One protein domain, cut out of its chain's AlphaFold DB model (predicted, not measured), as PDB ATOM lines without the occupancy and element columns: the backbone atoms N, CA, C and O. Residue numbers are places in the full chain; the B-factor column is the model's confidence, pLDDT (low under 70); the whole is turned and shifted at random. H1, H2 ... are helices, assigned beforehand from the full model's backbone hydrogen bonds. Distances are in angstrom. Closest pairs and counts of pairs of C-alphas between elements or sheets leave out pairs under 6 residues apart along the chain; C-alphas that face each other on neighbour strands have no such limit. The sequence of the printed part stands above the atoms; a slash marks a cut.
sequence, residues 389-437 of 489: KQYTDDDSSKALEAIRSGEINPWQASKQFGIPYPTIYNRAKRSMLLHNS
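This is residues 389 to 437 of the 489 residues of an uncharacterized protein of Pristionchus pacificus (UniProt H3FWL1). Three short helices pack in a triangle around a small core, each crossing the other two, with H1 the longest. The unnamed ends, residues 389 to 392 and 431 to 437, trail off at opposite ends of the long axis. The printed part has 49 residues with three named helices, H1, H2, H3, and no named strand; it is all helix, compact, with a radius of gyration of the C-alphas of 9.4 A and spans of 29 by 19 by 16 A.

Find C-alpha 393 at (148.700, 177.059, 158.398); from there H1, residues 393 to 404, runs 16.1 A. H2 is residues 410 to 416, 9.9 A. H3, residues 421 to 430, runs 14.2 A to C-alpha 430 at (149.235, 163.236, 151.396).

Look at C-alphas 399 and 413, 5.5 A apart, the closest of H1 and H2: these touch, H1 with residues 399 to 403 alone, at a steep tilt of 49 degrees, opposite ways. H1 touches H3, closest at C-alphas 400 and 428, 6.3 A, the same way at 67 degrees, only just steep. H2 touches H3, closest at C-alphas 414 and 421, 5.0 A, a steep tilt of 48 degrees, opposite ways. In H1, H2 and H3 every O i to N i+4 pair is within hydrogen-bond range.

The C-alphas of Lys 389 and Asn 436, the farthest apart, are 29.5 A apart. The printed part has no cut, and both links are tight. Look for pLDDT under 70 at residue 389 and residues 435 to 437.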
ATOM      1  N   LYS A 389     155.575 184.930 150.680       60.12
ATOM      2  CA  LYS A 389     154.271 184.995 151.351       60.12
ATOM      3  C   LYS A 389     154.280 183.892 152.405       60.12
ATOM      4  O   LYS A 389     154.311 182.714 152.048       60.12
ATOM      5  N   GLN A 390     154.405 184.289 153.671       70.38
ATOM      6  CA  GLN A 390     154.339 183.394 154.811       70.38
ATOM      7  C   GLN A 390     152.888 182.949 154.802       70.38
ATOM      8  O   GLN A 390     152.007 183.665 155.264       70.38
ATOM      9  N   TYR A 391     152.621 181.853 154.102       85.44
ATOM     10  CA  TYR A 391     151.303 181.268 154.112       85.44
ATOM     11  C   TYR A 391     151.113 180.694 155.501       85.44
ATOM     12  O   TYR A 391     151.935 179.909 155.984       85.44
ATOM     13  N   THR A 392     150.060 181.137 156.167       89.81
ATOM     14  CA  THR A 392     149.730 180.604 157.480       89.81
ATOM     15  C   THR A 392     149.265 179.154 157.331       89.81
ATOM     16  O   THR A 392     148.919 178.680 156.235       89.81
ATOM     17  N   ASP A 393     149.281 178.402 158.431       92.25
ATOM     18  CA  ASP A 393     148.700 177.059 158.398       92.25
ATOM     19  C   ASP A 393     147.178 177.120 158.163       92.25
ATOM     20  O   ASP A 393     146.620 176.236 157.509       92.25
ATOM     21  N   ASP A 394     146.539 178.231 158.549       95.06
ATOM     22  CA  ASP A 394     145.148 178.554 158.223       95.06
ATOM     23  C   ASP A 394     144.932 178.706 156.712       95.06
ATOM     24  O   ASP A 394     144.012 178.101 156.163       95.06
ATOM     25  N   ASP A 395     145.794 179.451 156.008       95.06
ATOM     26  CA  ASP A 395     145.715 179.586 154.545       95.06
ATOM     27  C   ASP A 395     145.885 178.232 153.857       95.06
ATOM     28  O   ASP A 395     145.203 177.916 152.880       95.06
ATOM     29  N   SER A 396     146.777 177.399 154.395       95.25
ATOM     30  CA  SER A 396     146.998 176.047 153.887       95.25
ATOM     31  C   SER A 396     145.788 175.149 154.111       95.25
ATOM     32  O   SER A 396     145.445 174.360 153.231       95.25
ATOM     33  N   SER A 397     145.135 175.270 155.263       96.31
ATOM     34  CA  SER A 397     143.936 174.510 155.608       96.31
ATOM     35  C   SER A 397     142.750 174.923 154.739       96.31
ATOM     36  O   SER A 397     142.127 174.053 154.131       96.31
ATOM     37  N   LYS A 398     142.520 176.231 154.558       97.38
ATOM     38  CA  LYS A 398     141.491 176.775 153.652       97.38
ATOM     39  C   LYS A 398     141.711 176.338 152.205       97.38
ATOM     40  O   LYS A 398     140.773 175.934 151.524       97.38
ATOM     41  N   ALA A 399     142.961 176.355 151.740       97.38
ATOM     42  CA  ALA A 399     143.301 175.894 150.400       97.38
ATOM     43  C   ALA A 399     143.008 174.398 150.205       97.38
ATOM     44  O   ALA A 399     142.508 173.996 149.156       97.38
ATOM     45  N   LEU A 400     143.304 173.562 151.205       96.75
ATOM     46  CA  LEU A 400     143.004 172.130 151.160       96.75
ATOM     47  C   LEU A 400     141.503 171.843 151.268       96.75
ATOM     48  O   LEU A 400     141.037 170.892 150.643       96.75
ATOM     49  N   GLU A 401     140.755 172.641 152.029       96.62
ATOM     50  CA  GLU A 401     139.299 172.539 152.140       96.62
ATOM     51  C   GLU A 401     138.611 172.871 150.813       96.62
ATOM     52  O   GLU A 401     137.806 172.074 150.341       96.62
ATOM     53  N   ALA A 402     139.023 173.949 150.141       96.88
ATOM     54  CA  ALA A 402     138.502 174.324 148.825       96.88
ATOM     55  C   ALA A 402     138.857 173.304 147.718       96.88
ATOM     56  O   ALA A 402     138.095 173.088 146.776       96.88
ATOM     57  N   ILE A 403     140.007 172.625 147.835       96.25
ATOM     58  CA  ILE A 403     140.351 171.485 146.964       96.25
ATOM     59  C   ILE A 403     139.487 170.263 147.305       96.25
ATOM     60  O   ILE A 403     139.058 169.546 146.404       96.25
ATOM     61  N   ARG A 404     139.227 170.009 148.595       95.38
ATOM     62  CA  ARG A 404     138.398 168.887 149.065       95.38
ATOM     63  C   ARG A 404     136.935 169.044 148.654       95.38
ATOM     64  O   ARG A 404     136.322 168.038 148.309       95.38
ATOM     65  N   SER A 405     136.389 170.260 148.679       95.19
ATOM     66  CA  SER A 405     135.033 170.545 148.192       95.19
ATOM     67  C   SER A 405     134.923 170.464 146.666       95.19
ATOM     68  O   SER A 405     133.819 170.369 146.135       95.19
ATOM     69  N   GLY A 406     136.057 170.447 145.955       94.81
ATOM     70  CA  GLY A 406     136.105 170.441 144.495       94.81
ATOM     71  C   GLY A 406     135.805 171.805 143.869       94.81
ATOM     72  O   GLY A 406     135.626 171.878 142.655       94.81
ATOM     73  N   GLU A 407     135.758 172.877 144.667       95.19
ATOM     74  CA  GLU A 407     135.522 174.247 144.192       95.19
ATOM     75  C   GLU A 407     136.668 174.756 143.317       95.19
ATOM     76  O   GLU A 407     136.434 175.429 142.312       95.19
ATOM     77  N   ILE A 408     137.910 174.434 143.691       96.88
ATOM     78  CA  ILE A 408     139.112 174.895 142.995       96.88
ATOM     79  C   ILE A 408     140.133 173.773 142.828       96.88
ATOM     80  O   ILE A 408     140.282 172.885 143.668       96.88
ATOM     81  N   ASN A 409     140.908 173.840 141.746       95.69
ATOM     82  CA  ASN A 409     142.028 172.925 141.548       95.69
ATOM     83  C   ASN A 409     143.285 173.373 142.341       95.69
ATOM     84  O   ASN A 409     143.407 174.543 142.718       95.69
ATOM     85  N   PRO A 410     144.275 172.483 142.565       96.19
ATOM     86  CA  PRO A 410     145.489 172.809 143.327       96.19
ATOM     87  C   PRO A 410     146.292 174.005 142.793       96.19
ATOM     88  O   PRO A 410     146.965 174.704 143.554       96.19
ATOM     89  N   TRP A 411     146.233 174.257 141.484       96.00
ATOM     90  CA  TRP A 411     146.912 175.390 140.857       96.00
ATOM     91  C   TRP A 411     146.196 176.718 141.131       96.00
ATOM     92  O   TRP A 411     146.849 177.708 141.465       96.00
ATOM     93  N   GLN A 412     144.866 176.735 141.066       96.75
ATOM     94  CA  GLN A 412     144.040 177.881 141.452       96.75
ATOM     95  C   GLN A 412     144.213 178.194 142.939       96.75
ATOM     96  O   GLN A 412     144.467 179.346 143.284       96.75
ATOM     97  N   ALA A 413     144.202 177.170 143.796       96.88
ATOM     98  CA  ALA A 413     144.455 177.319 145.227       96.88
ATOM     99  C   ALA A 413     145.830 177.951 145.508       96.88
ATOM    100  O   ALA A 413     145.949 178.866 146.319       96.88
ATOM    101  N   SER A 414     146.873 177.536 144.780       95.88
ATOM    102  CA  SER A 414     148.210 178.133 144.892       95.88
ATOM    103  C   SER A 414     148.204 179.642 144.624       95.88
ATOM    104  O   SER A 414     148.812 180.407 145.375       95.88
ATOM    105  N   LYS A 415     147.492 180.090 143.585       94.81
ATOM    106  CA  LYS A 415     147.375 181.518 143.262       94.81
ATOM    107  C   LYS A 415     146.524 182.281 144.274       94.81
ATOM    108  O   LYS A 415     146.928 183.364 144.691       94.81
ATOM    109  N   GLN A 416     145.381 181.720 144.661       95.81
ATOM    110  CA  GLN A 416     144.397 182.376 145.521       95.81
ATOM    111  C   GLN A 416     144.912 182.560 146.951       95.81
ATOM    112  O   GLN A 416     144.815 183.654 147.497       95.81
ATOM    113  N   PHE A 417     145.532 181.526 147.522       95.19
ATOM    114  CA  PHE A 417     146.050 181.550 148.894       95.19
ATOM    115  C   PHE A 417     147.531 181.960 148.970       95.19
ATOM    116  O   PHE A 417     148.107 182.035 150.048       95.19
ATOM    117  N   GLY A 418     148.183 182.227 147.831       92.81
ATOM    118  CA  GLY A 418     149.590 182.642 147.792       92.81
ATOM    119  C   GLY A 418     150.582 181.559 148.232       92.81
ATOM    120  O   GLY A 418     151.707 181.880 148.613       92.81
ATOM    121  N   ILE A 419     150.178 180.291 148.172       93.25
ATOM    122  CA  ILE A 419     150.960 179.139 148.629       93.25
ATOM    123  C   ILE A 419     151.689 178.538 147.427       93.25
ATOM    124  O   ILE A 419     151.053 178.325 146.395       93.25
ATOM    125  N   PRO A 420     152.991 178.208 147.502       93.44
ATOM    126  CA  PRO A 420     153.689 177.571 146.390       93.44
ATOM    127  C   PRO A 420     152.988 176.286 145.927       93.44
ATOM    128  O   PRO A 420     152.689 175.406 146.737       93.44
ATOM    129  N   TYR A 421     152.771 176.151 144.615       95.25
ATOM    130  CA  TYR A 421     152.071 175.005 144.022       95.25
ATOM    131  C   TYR A 421     152.600 173.636 144.489       95.25
ATOM    132  O   TYR A 421     151.784 172.807 144.900       95.25
ATOM    133  N   PRO A 422     153.928 173.378 144.529       95.25
ATOM    134  CA  PRO A 422     154.448 172.102 145.022       95.25
ATOM    135  C   PRO A 422     154.049 171.806 146.473       95.25
ATOM    136  O   PRO A 422     153.837 170.648 146.827       95.25
ATOM    137  N   THR A 423     153.922 172.834 147.316       94.44
ATOM    138  CA  THR A 423     153.516 172.684 148.718       94.44
ATOM    139  C   THR A 423     152.063 172.231 148.818       94.44
ATOM    140  O   THR A 423     151.794 171.225 149.476       94.44
ATOM    141  N   ILE A 424     151.141 172.920 148.135       96.12
ATOM    142  CA  ILE A 424     149.715 172.552 148.090       96.12
ATOM    143  C   ILE A 424     149.538 171.157 147.502       96.12
ATOM    144  O   ILE A 424     148.867 170.323 148.099       96.12
ATOM    145  N   TYR A 425     150.180 170.881 146.365       95.44
ATOM    146  CA  TYR A 425     150.079 169.592 145.686       95.44
ATOM    147  C   TYR A 425     150.539 168.441 146.588       95.44
ATOM    148  O   TYR A 425     149.831 167.449 146.740       95.44
ATOM    149  N   ASN A 426     151.691 168.589 147.251       94.94
ATOM    150  CA  ASN A 426     152.205 167.570 148.162       94.94
ATOM    151  C   ASN A 426     151.315 167.386 149.398       94.94
ATOM    152  O   ASN A 426     151.119 166.248 149.826       94.94
ATOM    153  N   ARG A 427     150.761 168.466 149.968       94.00
ATOM    154  CA  ARG A 427     149.806 168.371 151.084       94.00
ATOM    155  C   ARG A 427     148.512 167.674 150.642       94.00
ATOM    156  O   ARG A 427     148.133 166.697 151.277       94.00
ATOM    157  N   ALA A 428     147.921 168.087 149.519       94.19
ATOM    158  CA  ALA A 428     146.698 167.505 148.959       94.19
ATOM    159  C   ALA A 428     146.861 166.017 148.601       94.19
ATOM    160  O   ALA A 428     145.970 165.203 148.860       94.19
ATOM    161  N   LYS A 429     148.027 165.646 148.051       93.19
ATOM    162  CA  LYS A 429     148.400 164.255 147.763       93.19
ATOM    163  C   LYS A 429     148.491 163.416 149.039       93.19
ATOM    164  O   LYS A 429     147.966 162.309 149.072       93.19
ATOM    165  N   ARG A 430     149.128 163.932 150.097       91.75
ATOM    166  CA  ARG A 430     149.235 163.236 151.396       91.75
ATOM    167  C   ARG A 430     147.890 163.092 152.096       91.75
ATOM    168  O   ARG A 430     147.646 162.060 152.704       91.75
ATOM    169  N   SER A 431     147.012 164.086 151.977       87.19
ATOM    170  CA  SER A 431     145.642 164.015 152.495       87.19
ATOM    171  C   SER A 431     144.706 163.164 151.626       87.19
ATOM    172  O   SER A 431     143.500 163.186 151.852       87.19
ATOM    173  N   MET A 432     145.238 162.444 150.626       84.50
ATOM    174  CA  MET A 432     144.505 161.576 149.693       84.50
ATOM    175  C   MET A 432     143.389 162.278 148.902       84.50
ATOM    176  O   MET A 432     142.547 161.621 148.295       84.50
ATOM    177  N   LEU A 433     143.405 163.613 148.834       78.50
ATOM    178  CA  LEU A 433     142.370 164.395 148.146       78.50
ATOM    179  C   LEU A 433     142.449 164.237 146.632       78.50
ATOM    180  O   LEU A 433     141.432 164.261 145.956       78.50
ATOM    181  N   LEU A 434     143.658 164.034 146.110       75.69
ATOM    182  CA  LEU A 434     143.894 163.863 144.676       75.69
ATOM    183  C   LEU A 434     143.670 162.426 144.190       75.69
ATOM    184  O   LEU A 434     143.629 162.192 142.989       75.69
ATOM    185  N   HIS A 435     143.616 161.455 145.105       67.69
ATOM    186  CA  HIS A 435     143.543 160.031 144.763       67.69
ATOM    187  C   HIS A 435     142.143 159.451 145.009       67.69
ATOM    188  O   HIS A 435     141.777 158.469 144.374       67.69
ATOM    189  N   ASN A 436     141.360 160.078 145.895       58.41
ATOM    190  CA  ASN A 436     140.012 159.634 146.254       58.41
ATOM    191  C   ASN A 436     138.905 160.481 145.621       58.41
ATOM    192  O   ASN A 436     137.727 160.218 145.858       58.41
ATOM    193  N   SER A 437     139.253 161.501 144.839       50.06
ATOM    194  CA  SER A 437     138.269 162.212 144.039       50.06
ATOM    195  C   SER A 437     137.696 161.241 143.010       50.06
ATOM    196  O   SER A 437     138.355 160.880 142.032       50.06
TER     197      SER A 437